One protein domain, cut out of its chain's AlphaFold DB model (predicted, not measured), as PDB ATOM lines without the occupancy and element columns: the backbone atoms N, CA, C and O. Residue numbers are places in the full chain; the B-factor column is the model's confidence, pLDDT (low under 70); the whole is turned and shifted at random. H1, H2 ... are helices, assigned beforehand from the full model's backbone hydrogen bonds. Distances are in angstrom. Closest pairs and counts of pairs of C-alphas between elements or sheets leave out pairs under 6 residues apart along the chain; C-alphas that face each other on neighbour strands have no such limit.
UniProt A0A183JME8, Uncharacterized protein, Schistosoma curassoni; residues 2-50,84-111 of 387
ATOM      1  N   ILE A   2      22.930  18.788  53.442       62.47
ATOM      2  CA  ILE A   2      23.821  19.368  52.407       62.47
ATOM      3  C   ILE A   2      25.048  18.484  52.125       62.47
ATOM      4  O   ILE A   2      25.352  18.211  50.966       62.47
ATOM      5  N   ILE A   3      25.684  17.951  53.173       61.12
ATOM      6  CA  ILE A   3      26.860  17.071  53.058       61.12
ATOM      7  C   ILE A   3      26.513  15.799  52.277       61.12
ATOM      8  O   ILE A   3      27.222  15.440  51.350       61.12
ATOM      9  N   HIS A   4      25.356  15.186  52.541       66.81
ATOM     10  CA  HIS A   4      24.926  13.982  51.826       66.81
ATOM     11  C   HIS A   4      24.661  14.239  50.330       66.81
ATOM     12  O   HIS A   4      25.064  13.436  49.491       66.81
ATOM     13  N   LYS A   5      24.068  15.392  49.968       62.59
ATOM     14  CA  LYS A   5      23.929  15.806  48.557       62.59
ATOM     15  C   LYS A   5      25.287  16.051  47.894       62.59
ATOM     16  O   LYS A   5      25.452  15.675  46.735       62.59
ATOM     17  N   LEU A   6      26.250  16.627  48.620       61.97
ATOM     18  CA  LEU A   6      27.608  16.875  48.135       61.97
ATOM     19  C   LEU A   6      28.374  15.564  47.904       61.97
ATOM     20  O   LEU A   6      28.965  15.388  46.843       61.97
ATOM     21  N   THR A   7      28.293  14.604  48.829       65.06
ATOM     22  CA  THR A   7      28.926  13.283  48.689       65.06
ATOM     23  C   THR A   7      28.320  12.490  47.533       65.06
ATOM     24  O   THR A   7      29.043  11.841  46.782       65.06
ATOM     25  N   LEU A   8      27.001  12.572  47.326       68.44
ATOM     26  CA  LEU A   8      26.322  11.893  46.219       68.44
ATOM     27  C   LEU A   8      26.678  12.523  44.864       68.44
ATOM     28  O   LEU A   8      26.838  11.811  43.872       68.44
ATOM     29  N   TYR A   9      26.878  13.842  44.834       60.06
ATOM     30  CA  TYR A   9      27.432  14.549  43.683       60.06
ATOM     31  C   TYR A   9      28.872  14.156  43.401       60.06
ATOM     32  O   TYR A   9      29.189  13.845  42.259       60.06
ATOM     33  N   CYS A  10      29.715  14.122  44.430       55.34
ATOM     34  CA  CYS A  10      31.122  13.766  44.310       55.34
ATOM     35  C   CYS A  10      31.272  12.314  43.840       55.34
ATOM     36  O   CYS A  10      32.024  12.041  42.917       55.34
ATOM     37  N   ARG A  11      30.450  11.390  44.352       63.28
ATOM     38  CA  ARG A  11      30.432   9.978  43.933       63.28
ATOM     39  C   ARG A  11      29.883   9.779  42.520       63.28
ATOM     40  O   ARG A  11      30.298   8.857  41.824       63.28
ATOM     41  N   ARG A  12      28.941  10.621  42.078       64.25
ATOM     42  CA  ARG A  12      28.434  10.619  40.696       64.25
ATOM     43  C   ARG A  12      29.458  11.225  39.738       64.25
ATOM     44  O   ARG A  12      29.639  10.692  38.653       64.25
ATOM     45  N   PHE A  13      30.149  12.280  40.159       61.97
ATOM     46  CA  PHE A  13      31.249  12.890  39.419       61.97
ATOM     47  C   PHE A  13      32.437  11.931  39.309       61.97
ATOM     48  O   PHE A  13      32.947  11.743  38.216       61.97
ATOM     49  N   TYR A  14      32.783  11.238  40.396       63.69
ATOM     50  CA  TYR A  14      33.813  10.203  40.440       63.69
ATOM     51  C   TYR A  14      33.488   9.034  39.508       63.69
ATOM     52  O   TYR A  14      34.317   8.689  38.686       63.69
ATOM     53  N   ARG A  15      32.261   8.491  39.524       59.81
ATOM     54  CA  ARG A  15      31.869   7.412  38.590       59.81
ATOM     55  C   ARG A  15      31.882   7.846  37.123       59.81
ATOM     56  O   ARG A  15      32.195   7.048  36.245       59.81
ATOM     57  N   ILE A  16      31.510   9.100  36.852       60.62
ATOM     58  CA  ILE A  16      31.581   9.680  35.505       60.62
ATOM     59  C   ILE A  16      33.043   9.874  35.103       60.62
ATOM     60  O   ILE A  16      33.380   9.549  33.974       60.62
ATOM     61  N   ALA A  17      33.900  10.340  36.011       53.44
ATOM     62  CA  ALA A  17      35.332  10.486  35.790       53.44
ATOM     63  C   ALA A  17      36.010   9.127  35.576       53.44
ATOM     64  O   ALA A  17      36.753   8.980  34.627       53.44
ATOM     65  N   GLU A  18      35.688   8.109  36.368       65.56
ATOM     66  CA  GLU A  18      36.187   6.737  36.228       65.56
ATOM     67  C   GLU A  18      35.760   6.114  34.891       65.56
ATOM     68  O   GLU A  18      36.585   5.591  34.148       65.56
ATOM     69  N   SER A  19      34.486   6.267  34.514       58.03
ATOM     70  CA  SER A  19      33.990   5.822  33.203       58.03
ATOM     71  C   SER A  19      34.615   6.620  32.051       58.03
ATOM     72  O   SER A  19      34.862   6.073  30.980       58.03
ATOM     73  N   ALA A  20      34.887   7.913  32.260       54.25
ATOM     74  CA  ALA A  20      35.572   8.774  31.301       54.25
ATOM     75  C   ALA A  20      37.042   8.389  31.140       54.25
ATOM     76  O   ALA A  20      37.527   8.385  30.017       54.25
ATOM     77  N   VAL A  21      37.717   8.045  32.239       55.50
ATOM     78  CA  VAL A  21      39.099   7.566  32.285       55.50
ATOM     79  C   VAL A  21      39.188   6.230  31.559       55.50
ATOM     80  O   VAL A  21      39.951   6.117  30.607       55.50
ATOM     81  N   MET A  22      38.329   5.259  31.879       61.31
ATOM     82  CA  MET A  22      38.299   3.972  31.171       61.31
ATOM     83  C   MET A  22      37.968   4.119  29.674       61.31
ATOM     84  O   MET A  22      38.487   3.376  28.847       61.31
ATOM     85  N   TRP A  23      37.152   5.108  29.291       55.72
ATOM     86  CA  TRP A  23      36.864   5.416  27.884       55.72
ATOM     87  C   TRP A  23      37.979   6.210  27.175       55.72
ATOM     88  O   TRP A  23      38.158   6.069  25.961       55.72
ATOM     89  N   LEU A  24      38.730   7.035  27.913       52.00
ATOM     90  CA  LEU A  24      39.969   7.687  27.471       52.00
ATOM     91  C   LEU A  24      41.036   6.638  27.142       52.00
ATOM     92  O   LEU A  24      41.699   6.758  26.118       52.00
ATOM     93  N   PHE A  25      41.100   5.569  27.939       52.34
ATOM     94  CA  PHE A  25      41.959   4.395  27.748       52.34
ATOM     95  C   PHE A  25      41.421   3.374  26.730       52.34
ATOM     96  O   PHE A  25      41.789   2.199  26.759       52.34
ATOM     97  N   ARG A  26      40.574   3.788  25.775       66.69
ATOM     98  CA  ARG A  26      40.273   2.917  24.631       66.69
ATOM     99  C   ARG A  26      41.562   2.676  23.834       66.69
ATOM    100  O   ARG A  26      42.347   3.604  23.630       66.69
ATOM    101  N   THR A  27      41.753   1.442  23.373       55.78
ATOM    102  CA  THR A  27      42.994   0.929  22.762       55.78
ATOM    103  C   THR A  27      43.620   1.860  21.719       55.78
ATOM    104  O   THR A  27      44.823   2.067  21.744       55.78
ATOM    105  N   GLU A  28      42.822   2.506  20.870       65.81
ATOM    106  CA  GLU A  28      43.302   3.418  19.814       65.81
ATOM    107  C   GLU A  28      44.062   4.652  20.343       65.81
ATOM    108  O   GLU A  28      45.075   5.045  19.771       65.81
ATOM    109  N   ILE A  29      43.599   5.267  21.439       67.56
ATOM    110  CA  ILE A  29      44.245   6.459  22.022       67.56
ATOM    111  C   ILE A  29      45.438   6.036  22.868       67.56
ATOM    112  O   ILE A  29      46.465   6.703  22.841       67.56
ATOM    113  N   CYS A  30      45.323   4.909  23.575       63.97
ATOM    114  CA  CYS A  30      46.434   4.342  24.328       63.97
ATOM    115  C   CYS A  30      47.607   3.991  23.405       63.97
ATOM    116  O   CYS A  30      48.740   4.283  23.761       63.97
ATOM    117  N   LEU A  31      47.333   3.441  22.215       70.88
ATOM    118  CA  LEU A  31      48.346   3.165  21.196       70.88
ATOM    119  C   LEU A  31      48.997   4.448  20.676       70.88
ATOM    120  O   LEU A  31      50.216   4.517  20.577       70.88
ATOM    121  N   PHE A  32      48.213   5.488  20.382       73.44
ATOM    122  CA  PHE A  32      48.777   6.768  19.947       73.44
ATOM    123  C   PHE A  32      49.638   7.417  21.042       73.44
ATOM    124  O   PHE A  32      50.740   7.888  20.772       73.44
ATOM    125  N   LEU A  33      49.164   7.390  22.292       73.81
ATOM    126  CA  LEU A  33      49.879   7.939  23.440       73.81
ATOM    127  C   LEU A  33      51.145   7.131  23.751       73.81
ATOM    128  O   LEU A  33      52.176   7.722  24.045       73.81
ATOM    129  N   SER A  34      51.091   5.799  23.643       75.81
ATOM    130  CA  SER A  34      52.259   4.939  23.831       75.81
ATOM    131  C   SER A  34      53.274   5.137  22.718       75.81
ATOM    132  O   SER A  34      54.453   5.244  23.009       75.81
ATOM    133  N   VAL A  35      52.844   5.246  21.457       78.69
ATOM    134  CA  VAL A  35      53.747   5.525  20.328       78.69
ATOM    135  C   VAL A  35      54.395   6.900  20.486       78.69
ATOM    136  O   VAL A  35      55.605   7.014  20.325       78.69
ATOM    137  N   SER A  36      53.634   7.928  20.875       78.12
ATOM    138  CA  SER A  36      54.184   9.261  21.152       78.12
ATOM    139  C   SER A  36      55.155   9.255  22.337       78.12
ATOM    140  O   SER A  36      56.189   9.913  22.264       78.12
ATOM    141  N   ALA A  37      54.855   8.511  23.406       75.69
ATOM    142  CA  ALA A  37      55.731   8.384  24.567       75.69
ATOM    143  C   ALA A  37      57.007   7.591  24.248       75.69
ATOM    144  O   ALA A  37      58.081   7.976  24.692       75.69
ATOM    145  N   ILE A  38      56.906   6.520  23.453       80.25
ATOM    146  CA  ILE A  38      58.049   5.716  23.001       80.25
ATOM    147  C   ILE A  38      58.945   6.544  22.083       80.25
ATOM    148  O   ILE A  38      60.155   6.533  22.268       80.25
ATOM    149  N   LEU A  39      58.376   7.296  21.136       79.12
ATOM    150  CA  LEU A  39      59.161   8.161  20.259       79.12
ATOM    151  C   LEU A  39      59.822   9.304  21.039       79.12
ATOM    152  O   LEU A  39      60.983   9.612  20.806       79.12
ATOM    153  N   SER A  40      59.123   9.882  22.019       75.75
ATOM    154  CA  SER A  40      59.701  10.892  22.910       75.75
ATOM    155  C   SER A  40      60.830  10.333  23.771       75.75
ATOM    156  O   SER A  40      61.888  10.950  23.852       75.75
ATOM    157  N   ALA A  41      60.651   9.139  24.340       74.62
ATOM    158  CA  ALA A  41      61.697   8.439  25.072       74.62
ATOM    159  C   ALA A  41      62.882   8.070  24.170       74.62
ATOM    160  O   ALA A  41      64.016   8.154  24.620       74.62
ATOM    161  N   PHE A  42      62.635   7.711  22.907       77.81
ATOM    162  CA  PHE A  42      63.681   7.436  21.925       77.81
ATOM    163  C   PHE A  42      64.490   8.695  21.594       77.81
ATOM    164  O   PHE A  42      65.706   8.628  21.637       77.81
ATOM    165  N   CYS A  43      63.854   9.855  21.378       69.69
ATOM    166  CA  CYS A  43      64.575  11.119  21.172       69.69
ATOM    167  C   CYS A  43      65.402  11.530  22.398       69.69
ATOM    168  O   CYS A  43      66.524  12.003  22.258       69.69
ATOM    169  N   VAL A  44      64.858  11.348  23.608       72.69
ATOM    170  CA  VAL A  44      65.599  11.617  24.851       72.69
ATOM    171  C   VAL A  44      66.767  10.642  25.000       72.69
ATOM    172  O   VAL A  44      67.847  11.051  25.404       72.69
ATOM    173  N   LEU A  45      66.577   9.368  24.649       73.19
ATOM    174  CA  LEU A  45      67.632   8.358  24.681       73.19
ATOM    175  C   LEU A  45      68.714   8.634  23.632       73.19
ATOM    176  O   LEU A  45      69.880   8.488  23.954       73.19
ATOM    177  N   GLU A  46      68.350   9.052  22.422       66.62
ATOM    178  CA  GLU A  46      69.272   9.443  21.346       66.62
ATOM    179  C   GLU A  46      70.117  10.658  21.763       66.62
ATOM    180  O   GLU A  46      71.339  10.611  21.656       66.62
ATOM    181  N   SER A  47      69.485  11.671  22.368       65.44
ATOM    182  CA  SER A  47      70.166  12.848  22.933       65.44
ATOM    183  C   SER A  47      71.086  12.505  24.121       65.44
ATOM    184  O   SER A  47      72.093  13.167  24.349       65.44
ATOM    185  N   ILE A  48      70.781  11.441  24.880       69.56
ATOM    186  CA  ILE A  48      71.632  10.943  25.980       69.56
ATOM    187  C   ILE A  48      72.747  10.007  25.476       69.56
ATOM    188  O   ILE A  48      73.812   9.953  26.089       69.56
ATOM    189  N   LEU A  49      72.501   9.234  24.412       66.69
ATOM    190  CA  LEU A  49      73.405   8.193  23.911       66.69
ATOM    191  C   LEU A  49      74.487   8.752  22.977       66.69
ATOM    192  O   LEU A  49      75.583   8.200  22.955       66.69
ATOM    193  N   HIS A  50      74.218   9.855  22.271       57.09
ATOM    194  CA  HIS A  50      75.206  10.574  21.459       57.09
ATOM    195  C   HIS A  50      75.420  12.014  21.962       57.09
ATOM    196  O   HIS A  50      75.022  12.955  21.280       57.09
ATOM    197  N   ILE A  84      65.648  17.554  13.914       78.81
ATOM    198  CA  ILE A  84      64.452  17.032  13.230       78.81
ATOM    199  C   ILE A  84      63.758  15.958  14.081       78.81
ATOM    200  O   ILE A  84      62.529  15.976  14.200       78.81
ATOM    201  N   SER A  85      64.523  15.044  14.691       77.75
ATOM    202  CA  SER A  85      64.005  13.980  15.570       77.75
ATOM    203  C   SER A  85      63.241  14.583  16.759       77.75
ATOM    204  O   SER A  85      62.060  14.288  16.985       77.75
ATOM    205  N   THR A  86      63.866  15.540  17.449       79.44
ATOM    206  CA  THR A  86      63.254  16.276  18.568       79.44
ATOM    207  C   THR A  86      62.014  17.070  18.145       79.44
ATOM    208  O   THR A  86      60.993  17.024  18.837       79.44
ATOM    209  N   PHE A  87      62.042  17.734  16.983       84.69
ATOM    210  CA  PHE A  87      60.886  18.449  16.436       84.69
ATOM    211  C   PHE A  87      59.673  17.528  16.232       84.69
ATOM    212  O   PHE A  87      58.567  17.853  16.673       84.69
ATOM    213  N   ILE A  88      59.863  16.359  15.610       84.62
ATOM    214  CA  ILE A  88      58.777  15.395  15.360       84.62
ATOM    215  C   ILE A  88      58.168  14.911  16.682       84.62
ATOM    216  O   ILE A  88      56.942  14.853  16.822       84.62
ATOM    217  N   SER A  89      59.013  14.604  17.667       83.50
ATOM    218  CA  SER A  89      58.586  14.196  19.008       83.50
ATOM    219  C   SER A  89      57.756  15.273  19.717       83.50
ATOM    220  O   SER A  89      56.671  14.976  20.227       83.50
ATOM    221  N   LEU A  90      58.192  16.537  19.672       85.19
ATOM    222  CA  LEU A  90      57.448  17.670  20.234       85.19
ATOM    223  C   LEU A  90      56.077  17.845  19.575       85.19
ATOM    224  O   LEU A  90      55.072  18.019  20.267       85.19
ATOM    225  N   VAL A  91      56.020  17.762  18.244       86.81
ATOM    226  CA  VAL A  91      54.771  17.871  17.481       86.81
ATOM    227  C   VAL A  91      53.795  16.755  17.867       86.81
ATOM    228  O   VAL A  91      52.621  17.021  18.136       86.81
ATOM    229  N   LEU A  92      54.264  15.508  17.948       83.94
ATOM    230  CA  LEU A  92      53.426  14.370  18.338       83.94
ATOM    231  C   LEU A  92      52.945  14.468  19.788       83.94
ATOM    232  O   LEU A  92      51.759  14.245  20.046       83.94
ATOM    233  N   GLY A  93      53.822  14.875  20.708       83.06
ATOM    234  CA  GLY A  93      53.463  15.122  22.104       83.06
ATOM    235  C   GLY A  93      52.389  16.204  22.239       83.06
ATOM    236  O   GLY A  93      51.398  16.014  22.949       83.06
ATOM    237  N   LEU A  94      52.518  17.301  21.490       87.44
ATOM    238  CA  LEU A  94      51.522  18.371  21.447       87.44
ATOM    239  C   LEU A  94      50.158  17.860  20.960       87.44
ATOM    240  O   LEU A  94      49.138  18.098  21.612       87.44
ATOM    241  N   PHE A  95      50.123  17.103  19.859       85.62
ATOM    242  CA  PHE A  95      48.882  16.507  19.362       85.62
ATOM    243  C   PHE A  95      48.270  15.514  20.357       85.62
ATOM    244  O   PHE A  95      47.050  15.508  20.538       85.62
ATOM    245  N   ALA A  96      49.086  14.710  21.042       84.00
ATOM    246  CA  ALA A  96      48.619  13.780  22.066       84.00
ATOM    247  C   ALA A  96      47.934  14.516  23.231       84.00
ATOM    248  O   ALA A  96      46.806  14.172  23.599       84.00
ATOM    249  N   VAL A  97      48.560  15.575  23.757       85.81
ATOM    250  CA  VAL A  97      47.976  16.412  24.819       85.81
ATOM    251  C   VAL A  97      46.664  17.046  24.353       85.81
ATOM    252  O   VAL A  97      45.664  16.992  25.072       85.81
ATOM    253  N   LEU A  98      46.613  17.582  23.132       86.19
ATOM    254  CA  LEU A  98      45.396  18.182  22.580       86.19
ATOM    255  C   LEU A  98      44.261  17.169  22.390       86.19
ATOM    256  O   LEU A  98      43.106  17.496  22.666       86.19
ATOM    257  N   LEU A  99      44.557  15.932  21.980       82.19
ATOM    258  CA  LEU A  99      43.559  14.861  21.880       82.19
ATOM    259  C   LEU A  99      42.981  14.483  23.250       82.19
ATOM    260  O   LEU A  99      41.771  14.251  23.366       82.19
ATOM    261  N   VAL A 100      43.820  14.453  24.290       82.62
ATOM    262  CA  VAL A 100      43.372  14.239  25.673       82.62
ATOM    263  C   VAL A 100      42.494  15.403  26.129       82.62
ATOM    264  O   VAL A 100      41.375  15.167  26.587       82.62
ATOM    265  N   LEU A 101      42.935  16.650  25.936       86.06
ATOM    266  CA  LEU A 101      42.164  17.849  26.283       86.06
ATOM    267  C   LEU A 101      40.809  17.885  25.566       86.06
ATOM    268  O   LEU A 101      39.782  18.125  26.202       86.06
ATOM    269  N   TRP A 102      40.785  17.566  24.272       85.75
ATOM    270  CA  TRP A 102      39.567  17.414  23.478       85.75
ATOM    271  C   TRP A 102      38.602  16.405  24.112       85.75
ATOM    272  O   TRP A 102      37.429  16.705  24.339       85.75
ATOM    273  N   LYS A 103      39.089  15.206  24.443       81.69
ATOM    274  CA  LYS A 103      38.270  14.144  25.041       81.69
ATOM    275  C   LYS A 103      37.733  14.530  26.409       81.69
ATOM    276  O   LYS A 103      36.541  14.336  26.661       81.69
ATOM    277  N   VAL A 104      38.584  15.097  27.261       83.06
ATOM    278  CA  VAL A 104      38.199  15.598  28.582       83.06
ATOM    279  C   VAL A 104      37.119  16.665  28.439       83.06
ATOM    280  O   VAL A 104      36.070  16.539  29.068       83.06
ATOM    281  N   ALA A 105      37.305  17.654  27.560       83.94
ATOM    282  CA  ALA A 105      36.320  18.702  27.315       83.94
ATOM    283  C   ALA A 105      34.980  18.123  26.837       83.94
ATOM    284  O   ALA A 105      33.921  18.463  27.372       83.94
ATOM    285  N   VAL A 106      34.996  17.179  25.892       83.75
ATOM    286  CA  VAL A 106      33.759  16.584  25.377       83.75
ATOM    287  C   VAL A 106      33.019  15.775  26.442       83.75
ATOM    288  O   VAL A 106      31.802  15.918  26.582       83.75
ATOM    289  N   VAL A 107      33.715  14.976  27.251       80.44
ATOM    290  CA  VAL A 107      33.062  14.240  28.343       80.44
ATOM    291  C   VAL A 107      32.558  15.200  29.429       80.44
ATOM    292  O   VAL A 107      31.427  15.060  29.912       80.44
ATOM    293  N   MET A 108      33.346  16.227  29.760       78.50
ATOM    294  CA  MET A 108      33.024  17.221  30.783       78.50
ATOM    295  C   MET A 108      31.837  18.115  30.415       78.50
ATOM    296  O   MET A 108      31.108  18.523  31.322       78.50
ATOM    297  N   PHE A 109      31.555  18.359  29.130       75.50
ATOM    298  CA  PHE A 109      30.431  19.206  28.690       75.50
ATOM    299  C   PHE A 109      29.264  18.455  28.039       75.50
ATOM    300  O   PHE A 109      28.108  18.800  28.290       75.50
ATOM    301  N   PHE A 110      29.528  17.392  27.282       73.19
ATOM    302  CA  PHE A 110      28.513  16.712  26.468       73.19
ATOM    303  C   PHE A 110      28.216  15.280  26.916       73.19
ATOM    304  O   PHE A 110      27.102  14.799  26.718       73.19
ATOM    305  N   GLY A 111      29.155  14.611  27.588       75.00
ATOM    306  CA  GLY A 111      29.011  13.198  27.943       75.00
ATOM    307  C   GLY A 111      29.269  12.281  26.742       75.00
ATOM    308  O   GLY A 111      30.260  12.454  26.036       75.00
TER     309      GLY A 111
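What this domain is: This is residues 2 to 50 and 84 to 111 of the 387 residues of an uncharacterized protein of Schistosoma curassoni (UniProt A0A183JME8). Two helices, H1 and H2, meet near their ends as a wide V, and a longer third helix, H3, packs on H2 with its residues 85 to 96, running the opposite way, and goes on past the corner of the V, where its residues 100 to 107 pack on residues 20 to 24 of H1. Residues 2 to 12 of H1 stick out. The printed part has 77 residues, with three named helices in the order H1, H2, H3 and no named strand, and its class is all helix. It is a rod of 60 by 23 by 19 A, only just extended, close to loose, with a radius of gyration of the C-alphas of 17.6 A.

How they stand to each other: Start with H1, residues 2 to 24, then H2, residues 27 to 49: they are close but not clearly touching, 7.9 A between their closest C-alphas, Leu 24 and Cys 30, and about perpendicular at 72 degrees, only just. H3, residues 84 to 109, touches H2 with residues 85 to 96 alone, at a shallow tilt of 31 degrees, opposite ways; look at the closest C-alphas, Ser 40 and Ser 89, 5.2 A apart. H1 touches H3 with residues 20 to 24 alone, closest at the C-alphas of Ala 20 and Val 107, 6.7 A, at a steep tilt of 41 degrees, opposite ways. In H1, H2 and H3 every O i to N i+4 pair is within hydrogen-bond range.

Where its parts are: Find C-alpha 2 at (23.821, 19.368, 52.407); from there H1 runs 31.9 A. H2 runs 31.3 A from C-alpha 27 at (42.994, 0.929, 22.762), and H3 37.4 A to C-alpha 109 at (30.431, 19.206, 28.690).

The domain as a whole: The C-alphas farthest apart are those of Ile 2 and His 50, 60.6 A. The link from H1 to H2 is tight; residues 51 to 83 are not printed, and C-alphas 50 and 84 are 15.0 A apart across the cut. Look for pLDDT under 70 in residues 2 to 30, 43 and 46 to 50.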